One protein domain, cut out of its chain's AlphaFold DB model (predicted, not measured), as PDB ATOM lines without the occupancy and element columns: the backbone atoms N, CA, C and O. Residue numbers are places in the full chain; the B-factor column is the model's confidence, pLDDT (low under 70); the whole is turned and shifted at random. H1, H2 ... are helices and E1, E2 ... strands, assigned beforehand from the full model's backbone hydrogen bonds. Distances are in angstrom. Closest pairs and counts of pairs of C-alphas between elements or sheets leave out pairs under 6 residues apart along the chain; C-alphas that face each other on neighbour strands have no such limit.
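AT A GLANCE: This is residues 10 to 72 of the 80 residues of the protein "Methylthioribose-1-phosphate isomerase" of human gut metagenome (UniProt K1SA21). A small three-stranded sheet makes one layer, and a helical hairpin, H1 and H2, covers one face as the second. The printed part has 63 residues with named elements E1, E2, E3, H1, H2 in that order, class mixed. The sheet, E1 - E2 - E3, is a meander, each strand the antiparallel neighbour of the one before. The whole is compact, radius of gyration of the C-alphas 11.3 A, spanning 38 by 22 by 19 A.

HOW THE PARTS SIT: E1, residues 10 to 12, and E2, residues 17 to 21, form a hairpin, with N 10 and O 19 within hydrogen-bond range at 2.9 A. E2 and E3, residues 32 to 35, form another, with N 35 and O 18 at 2.8 A. H1, residues 38 to 46, touches H2, residues 53 to 70, opposite ways at a shallow tilt of 11 degrees; their closest C-alphas, Lys 38 and Phe 67, are 7.2 A apart. Both are on the sheet, H2 at a height of 8.6 A. In both, every O i to N i+4 pair is within hydrogen-bond range.

IN THESE COORDINATES: E1, 6.6 A, begins at C-alpha 10 (83.916, 147.431, 64.155). E2 measures 13.3 A, E3 9.8 A, H1 12.1 A. H2, 25.6 A, ends at C-alpha 70 (76.686, 154.923, 50.529).

THE WHOLE: The farthest C-alphas, Gly 28 and Gln 72, are 38.3 A apart. The printed part has no cut and no long link. Residues 70 to 72 have pLDDT under 70.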
ATOM      1  N   CYS A  10      83.534 148.298  65.270       94.44
ATOM      2  CA  CYS A  10      83.916 147.431  64.155       94.44
ATOM      3  C   CYS A  10      83.203 147.838  62.855       94.44
ATOM      4  O   CYS A  10      82.264 148.640  62.864       94.44
ATOM      5  N   TYR A  11      83.674 147.306  61.729       93.12
ATOM      6  CA  TYR A  11      83.039 147.467  60.423       93.12
ATOM      7  C   TYR A  11      82.273 146.192  60.068       93.12
ATOM      8  O   TYR A  11      82.853 145.108  60.045       93.12
ATOM      9  N   ASN A  12      80.981 146.314  59.772       91.38
ATOM     10  CA  ASN A  12      80.197 145.210  59.232       91.38
ATOM     11  C   ASN A  12      80.377 145.190  57.709       91.38
ATOM     12  O   ASN A  12      79.807 146.016  57.003       91.38
ATOM     13  N   GLU A  13      81.159 144.240  57.193       87.88
ATOM     14  CA  GLU A  13      81.433 144.116  55.752       87.88
ATOM     15  C   GLU A  13      80.197 143.755  54.920       87.88
ATOM     16  O   GLU A  13      80.107 144.131  53.753       87.88
ATOM     17  N   LYS A  14      79.252 143.009  55.505       86.38
ATOM     18  CA  LYS A  14      78.067 142.512  54.800       86.38
ATOM     19  C   LYS A  14      77.079 143.638  54.527       86.38
ATOM     20  O   LYS A  14      76.549 143.737  53.422       86.38
ATOM     21  N   ASP A  15      76.818 144.430  55.558       85.50
ATOM     22  CA  ASP A  15      75.843 145.515  55.507       85.50
ATOM     23  C   ASP A  15      76.526 146.868  55.239       85.50
ATOM     24  O   ASP A  15      75.861 147.857  54.973       85.50
ATOM     25  N   GLU A  16      77.859 146.905  55.213       88.38
ATOM     26  CA  GLU A  16      78.682 148.085  54.939       88.38
ATOM     27  C   GLU A  16      78.478 149.217  55.963       88.38
ATOM     28  O   GLU A  16      78.422 150.392  55.602       88.38
ATOM     29  N   THR A  17      78.412 148.872  57.253       91.94
ATOM     30  CA  THR A  17      78.049 149.790  58.352       91.94
ATOM     31  C   THR A  17      79.144 149.916  59.399       91.94
ATOM     32  O   THR A  17      79.991 149.032  59.549       91.94
ATOM     33  N   ALA A  18      79.119 151.007  60.167       94.50
ATOM     34  CA  ALA A  18      79.886 151.086  61.404       94.50
ATOM     35  C   ALA A  18      79.045 150.529  62.555       94.50
ATOM     36  O   ALA A  18      77.934 151.003  62.783       94.50
ATOM     37  N   VAL A  19      79.584 149.578  63.313       95.44
ATOM     38  CA  VAL A  19      78.904 149.007  64.479       95.44
ATOM     39  C   VAL A  19      79.649 149.397  65.748       95.44
ATOM     40  O   VAL A  19      80.870 149.245  65.828       95.44
ATOM     41  N   ILE A  20      78.923 149.908  66.743       96.06
ATOM     42  CA  ILE A  20      79.473 150.284  68.052       96.06
ATOM     43  C   ILE A  20      78.661 149.686  69.197       96.06
ATOM     44  O   ILE A  20      77.465 149.441  69.053       96.06
ATOM     45  N   ILE A  21      79.287 149.535  70.363       95.38
ATOM     46  CA  ILE A  21      78.562 149.352  71.629       95.38
ATOM     47  C   ILE A  21      78.094 150.722  72.131       95.38
ATOM     48  O   ILE A  21      78.903 151.646  72.220       95.38
ATOM     49  N   ASP A  22      76.821 150.856  72.517       96.31
ATOM     50  CA  ASP A  22      76.310 152.071  73.154       96.31
ATOM     51  C   ASP A  22      76.834 152.196  74.591       96.31
ATOM     52  O   ASP A  22      76.264 151.684  75.558       96.31
ATOM     53  N   GLN A  23      77.934 152.929  74.747       96.50
ATOM     54  CA  GLN A  23      78.578 153.111  76.043       96.50
ATOM     55  C   GLN A  23      77.768 153.968  77.030       96.50
ATOM     56  O   GLN A  23      78.198 154.132  78.178       96.50
ATOM     57  N   THR A  24      76.631 154.548  76.627       97.31
ATOM     58  CA  THR A  24      75.739 155.271  77.552       97.31
ATOM     59  C   THR A  24      74.909 154.331  78.423       97.31
ATOM     60  O   THR A  24      74.482 154.737  79.501       97.31
ATOM     61  N   LEU A  25      74.732 153.078  77.993       97.19
ATOM     62  CA  LEU A  25      73.947 152.065  78.703       97.19
ATOM     63  C   LEU A  25      74.805 151.141  79.575       97.19
ATOM     64  O   LEU A  25      74.282 150.424  80.429       97.19
ATOM     65  N   LEU A  26      76.129 151.183  79.417       94.81
ATOM     66  CA  LEU A  26      77.048 150.415  80.250       94.81
ATOM     67  C   LEU A  26      77.128 150.972  81.685       94.81
ATOM     68  O   LEU A  26      77.141 152.191  81.871       94.81
ATOM     69  N   PRO A  27      77.262 150.100  82.706       95.75
ATOM     70  CA  PRO A  27      77.363 148.635  82.625       95.75
ATOM     71  C   PRO A  27      76.005 147.905  82.640       95.75
ATOM     72  O   PRO A  27      75.988 146.685  82.769       95.75
ATOM     73  N   GLY A  28      74.880 148.627  82.581       97.25
ATOM     74  CA  GLY A  28      73.539 148.058  82.741       97.25
ATOM     75  C   GLY A  28      73.103 147.175  81.575       97.25
ATOM     76  O   GLY A  28      72.585 146.084  81.803       97.25
ATOM     77  N   GLU A  29      73.340 147.618  80.342       94.81
ATOM     78  CA  GLU A  29      72.945 146.891  79.136       94.81
ATOM     79  C   GLU A  29      74.006 146.994  78.036       94.81
ATOM     80  O   GLU A  29      74.613 148.048  77.829       94.81
ATOM     81  N   ILE A  30      74.216 145.889  77.314       92.56
ATOM     82  CA  ILE A  30      75.058 145.843  76.116       92.56
ATOM     83  C   ILE A  30      74.141 145.936  74.897       92.56
ATOM     84  O   ILE A  30      73.596 144.934  74.436       92.56
ATOM     85  N   VAL A  31      74.000 147.150  74.370       93.69
ATOM     86  CA  VAL A  31      73.286 147.421  73.116       93.69
ATOM     87  C   VAL A  31      74.300 147.749  72.031       93.69
ATOM     88  O   VAL A  31      75.255 148.489  72.269       93.69
ATOM     89  N   THR A  32      74.088 147.200  70.837       94.56
ATOM     90  CA  THR A  32      74.885 147.524  69.645       94.56
ATOM     91  C   THR A  32      74.091 148.447  68.732       94.56
ATOM     92  O   THR A  32      72.869 148.337  68.646       94.56
ATOM     93  N   LEU A  33      74.782 149.376  68.081       94.38
ATOM     94  CA  LEU A  33      74.204 150.323  67.136       94.38
ATOM     95  C   LEU A  33      74.899 150.153  65.797       94.38
ATOM     96  O   LEU A  33      76.125 150.224  65.744       94.38
ATOM     97  N   GLU A  34      74.119 149.985  64.737       94.12
ATOM     98  CA  GLU A  34      74.612 150.008  63.364       94.12
ATOM     99  C   GLU A  34      74.346 151.387  62.761       94.12
ATOM    100  O   GLU A  34      73.212 151.865  62.757       94.12
ATOM    101  N   LEU A  35      75.400 152.041  62.284       93.50
ATOM    102  CA  LEU A  35      75.397 153.437  61.865       93.50
ATOM    103  C   LEU A  35      75.863 153.535  60.413       93.50
ATOM    104  O   LEU A  35      76.892 152.968  60.030       93.50
ATOM    105  N   TRP A  36      75.106 154.284  59.619       89.62
ATOM    106  CA  TRP A  36      75.214 154.311  58.161       89.62
ATOM    107  C   TRP A  36      75.410 155.732  57.636       89.62
ATOM    108  O   TRP A  36      76.110 155.959  56.648       89.62
ATOM    109  N   GLU A  37      74.778 156.702  58.296       89.50
ATOM    110  CA  GLU A  37      74.735 158.095  57.869       89.50
ATOM    111  C   GLU A  37      75.607 158.978  58.770       89.50
ATOM    112  O   GLU A  37      75.787 158.740  59.969       89.50
ATOM    113  N   LYS A  38      76.141 160.058  58.195       91.88
ATOM    114  CA  LYS A  38      77.025 160.989  58.915       91.88
ATOM    115  C   LYS A  38      76.341 161.640  60.118       91.88
ATOM    116  O   LYS A  38      77.000 161.898  61.122       91.88
ATOM    117  N   GLU A  39      75.036 161.888  60.030       93.38
ATOM    118  CA  GLU A  39      74.234 162.440  61.118       93.38
ATOM    119  C   GLU A  39      74.152 161.471  62.303       93.38
ATOM    120  O   GLU A  39      74.310 161.902  63.443       93.38
ATOM    121  N   GLU A  40      73.973 160.174  62.037       94.31
ATOM    122  CA  GLU A  40      73.921 159.125  63.063       94.31
ATOM    123  C   GLU A  40      75.276 158.983  63.763       94.31
ATOM    124  O   GLU A  40      75.352 158.900  64.989       94.31
ATOM    125  N   MET A  41      76.366 159.030  62.992       94.56
ATOM    126  CA  MET A  41      77.720 158.960  63.542       94.56
ATOM    127  C   MET A  41      78.081 160.194  64.372       94.56
ATOM    128  O   MET A  41      78.671 160.075  65.449       94.56
ATOM    129  N   TYR A  42      77.709 161.386  63.903       95.94
ATOM    130  CA  TYR A  42      77.884 162.617  64.667       95.94
ATOM    131  C   TYR A  42      77.101 162.574  65.983       95.94
ATOM    132  O   TYR A  42      77.653 162.917  67.032       95.94
ATOM    133  N   ASP A  43      75.844 162.124  65.947       97.50
ATOM    134  CA  ASP A  43      75.019 162.001  67.148       97.50
ATOM    135  C   ASP A  43      75.615 160.999  68.146       97.50
ATOM    136  O   ASP A  43      75.732 161.315  69.332       97.50
ATOM    137  N   ALA A  44      76.113 159.853  67.666       97.69
ATOM    138  CA  ALA A  44      76.778 158.846  68.492       97.69
ATOM    139  C   ALA A  44      77.993 159.401  69.259       97.69
ATOM    140  O   ALA A  44      78.157 159.103  70.446       97.69
ATOM    141  N   ILE A  45      78.821 160.241  68.625       97.69
ATOM    142  CA  ILE A  45      79.937 160.931  69.299       97.69
ATOM    143  C   ILE A  45      79.393 161.965  70.289       97.69
ATOM    144  O   ILE A  45      79.804 162.003  71.449       97.69
ATOM    145  N   LYS A  46      78.451 162.804  69.844       98.00
ATOM    146  CA  LYS A  46      77.919 163.926  70.625       98.00
ATOM    147  C   LYS A  46      77.261 163.471  71.927       98.00
ATOM    148  O   LYS A  46      77.451 164.114  72.957       98.00
ATOM    149  N   ARG A  47      76.505 162.371  71.891       97.75
ATOM    150  CA  ARG A  47      75.841 161.794  73.071       97.75
ATOM    151  C   ARG A  47      76.720 160.827  73.865       97.75
ATOM    152  O   ARG A  47      76.244 160.249  74.836       97.75
ATOM    153  N   LEU A  48      77.985 160.656  73.472       97.69
ATOM    154  CA  LEU A  48      78.961 159.764  74.107       97.69
ATOM    155  C   LEU A  48      78.592 158.270  74.052       97.69
ATOM    156  O   LEU A  48      79.012 157.504  74.925       97.69
ATOM    157  N   ALA A  49      77.848 157.859  73.019       97.75
ATOM    158  CA  ALA A  49      77.624 156.449  72.695       97.75
ATOM    159  C   ALA A  49      78.935 155.775  72.283       97.75
ATOM    160  O   ALA A  49      79.228 154.669  72.720       97.75
ATOM    161  N   VAL A  50      79.766 156.496  71.526       97.00
ATOM    162  CA  VAL A  50      81.178 156.179  71.306       97.00
ATOM    163  C   VAL A  50      82.029 157.276  71.937       97.00
ATOM    164  O   VAL A  50      81.830 158.467  71.696       97.00
ATOM    165  N   ARG A  51      82.972 156.882  72.790       96.81
ATOM    166  CA  ARG A  51      83.850 157.812  73.511       96.81
ATOM    167  C   ARG A  51      85.224 157.200  73.759       96.81
ATOM    168  O   ARG A  51      85.408 155.990  73.664       96.81
ATOM    169  N   GLY A  52      86.173 158.065  74.112       95.88
ATOM    170  CA  GLY A  52      87.590 157.729  74.239       95.88
ATOM    171  C   GLY A  52      88.331 157.990  72.929       95.88
ATOM    172  O   GLY A  52      87.884 157.579  71.862       95.88
ATOM    173  N   ALA A  53      89.462 158.693  73.009       96.56
ATOM    174  CA  ALA A  53      90.188 159.152  71.823       96.56
ATOM    175  C   ALA A  53      90.536 158.021  70.827       96.56
ATOM    176  O   ALA A  53      90.298 158.214  69.634       96.56
ATOM    177  N   PRO A  54      91.001 156.829  71.263       95.62
ATOM    178  CA  PRO A  54      91.275 155.727  70.341       95.62
ATOM    179  C   PRO A  54      90.021 155.214  69.618       95.62
ATOM    180  O   PRO A  54      90.038 155.052  68.400       95.62
ATOM    181  N   ALA A  55      88.917 155.011  70.346       95.75
ATOM    182  CA  ALA A  55      87.671 154.503  69.775       95.75
ATOM    183  C   ALA A  55      87.055 155.498  68.782       95.75
ATOM    184  O   ALA A  55      86.618 155.097  67.709       95.75
ATOM    185  N   ILE A  56      87.087 156.798  69.099       96.75
ATOM    186  CA  ILE A  56      86.630 157.855  68.185       96.75
ATOM    187  C   ILE A  56      87.469 157.860  66.900       96.75
ATOM    188  O   ILE A  56      86.909 158.001  65.816       96.75
ATOM    189  N   GLY A  57      88.791 157.679  66.996       96.44
ATOM    190  CA  GLY A  57      89.670 157.620  65.825       96.44
ATOM    191  C   GLY A  57      89.324 156.464  64.882       96.44
ATOM    192  O   GLY A  57      89.144 156.679  63.684       96.44
ATOM    193  N   VAL A  58      89.170 155.253  65.428       96.12
ATOM    194  CA  VAL A  58      88.765 154.062  64.659       96.12
ATOM    195  C   VAL A  58      87.368 154.247  64.060       96.12
ATOM    196  O   VAL A  58      87.161 153.990  62.876       96.12
ATOM    197  N   PHE A  59      86.427 154.768  64.849       96.81
ATOM    198  CA  PHE A  59      85.059 155.031  64.411       96.81
ATOM    199  C   PHE A  59      84.987 156.035  63.257       96.81
ATOM    200  O   PHE A  59      84.292 155.791  62.276       96.81
ATOM    201  N   ALA A  60      85.752 157.127  63.325       94.56
ATOM    202  CA  ALA A  60      85.814 158.113  62.251       94.56
ATOM    203  C   ALA A  60      86.422 157.534  60.960       94.56
ATOM    204  O   ALA A  60      85.937 157.835  59.869       94.56
ATOM    205  N   ALA A  61      87.453 156.689  61.074       95.06
ATOM    206  CA  ALA A  61      88.068 156.026  59.925       95.06
ATOM    207  C   ALA A  61      87.087 155.072  59.222       95.06
ATOM    208  O   ALA A  61      86.938 155.134  58.001       95.06
ATOM    209  N   ILE A  62      86.371 154.248  59.993       95.00
ATOM    210  CA  ILE A  62      85.316 153.376  59.460       95.00
ATOM    211  C   ILE A  62      84.195 154.219  58.844       95.00
ATOM    212  O   ILE A  62      83.764 153.939  57.727       95.00
ATOM    213  N   GLY A  63      83.771 155.291  59.517       93.31
ATOM    214  CA  GLY A  63      82.734 156.191  59.019       93.31
ATOM    215  C   GLY A  63      83.045 156.770  57.644       93.31
ATOM    216  O   GLY A  63      82.185 156.776  56.766       93.31
ATOM    217  N   LEU A  64      84.297 157.167  57.404       91.88
ATOM    218  CA  LEU A  64      84.724 157.657  56.095       91.88
ATOM    219  C   LEU A  64      84.556 156.597  54.988       91.88
ATOM    220  O   LEU A  64      84.097 156.924  53.895       91.88
ATOM    221  N   SER A  65      84.877 155.333  55.290       90.19
ATOM    222  CA  SER A  65      84.689 154.199  54.373       90.19
ATOM    223  C   SER A  65      83.210 153.938  54.078       90.19
ATOM    224  O   SER A  65      82.833 153.715  52.926       90.19
ATOM    225  N   VAL A  66      82.359 154.003  55.106       88.69
ATOM    226  CA  VAL A  66      80.903 153.846  54.973       88.69
ATOM    227  C   VAL A  66      80.329 154.936  54.058       88.69
ATOM    228  O   VAL A  66      79.605 154.636  53.111       88.69
ATOM    229  N   PHE A  67      80.700 156.205  54.265       85.25
ATOM    230  CA  PHE A  67      80.141 157.324  53.495       85.25
ATOM    231  C   PHE A  67      80.518 157.309  52.012       85.25
ATOM    232  O   PHE A  67      79.706 157.718  51.178       85.25
ATOM    233  N   ASP A  68      81.728 156.860  51.671       81.44
ATOM    234  CA  ASP A  68      82.143 156.740  50.271       81.44
ATOM    235  C   ASP A  68      81.316 155.676  49.530       81.44
ATOM    236  O   ASP A  68      80.881 155.890  48.395       81.44
ATOM    237  N   ARG A  69      80.985 154.569  50.210       71.44
ATOM    238  CA  ARG A  69      80.158 153.484  49.661       71.44
ATOM    239  C   ARG A  69      78.675 153.817  49.568       71.44
ATOM    240  O   ARG A  69      78.063 153.534  48.536       71.44
ATOM    241  N   THR A  70      78.100 154.496  50.562       62.09
ATOM    242  CA  THR A  70      76.686 154.923  50.529       62.09
ATOM    243  C   THR A  70      76.380 155.823  49.324       62.09
ATOM    244  O   THR A  70      75.258 155.836  48.817       62.09
ATOM    245  N   ARG A  71      77.377 156.545  48.791       61.12
ATOM    246  CA  ARG A  71      77.226 157.329  47.552       61.12
ATOM    247  C   ARG A  71      77.041 156.470  46.297       61.12
ATOM    248  O   ARG A  71      76.505 156.977  45.315       61.12
ATOM    249  N   GLN A  72      77.484 155.215  46.315       59.69
ATOM    250  CA  GLN A  72      77.467 154.305  45.166       59.69
ATOM    251  C   GLN A  72      76.233 153.388  45.166       59.69
ATOM    252  O   GLN A  72      75.692 153.093  44.103       59.69
TER     253      GLN A  72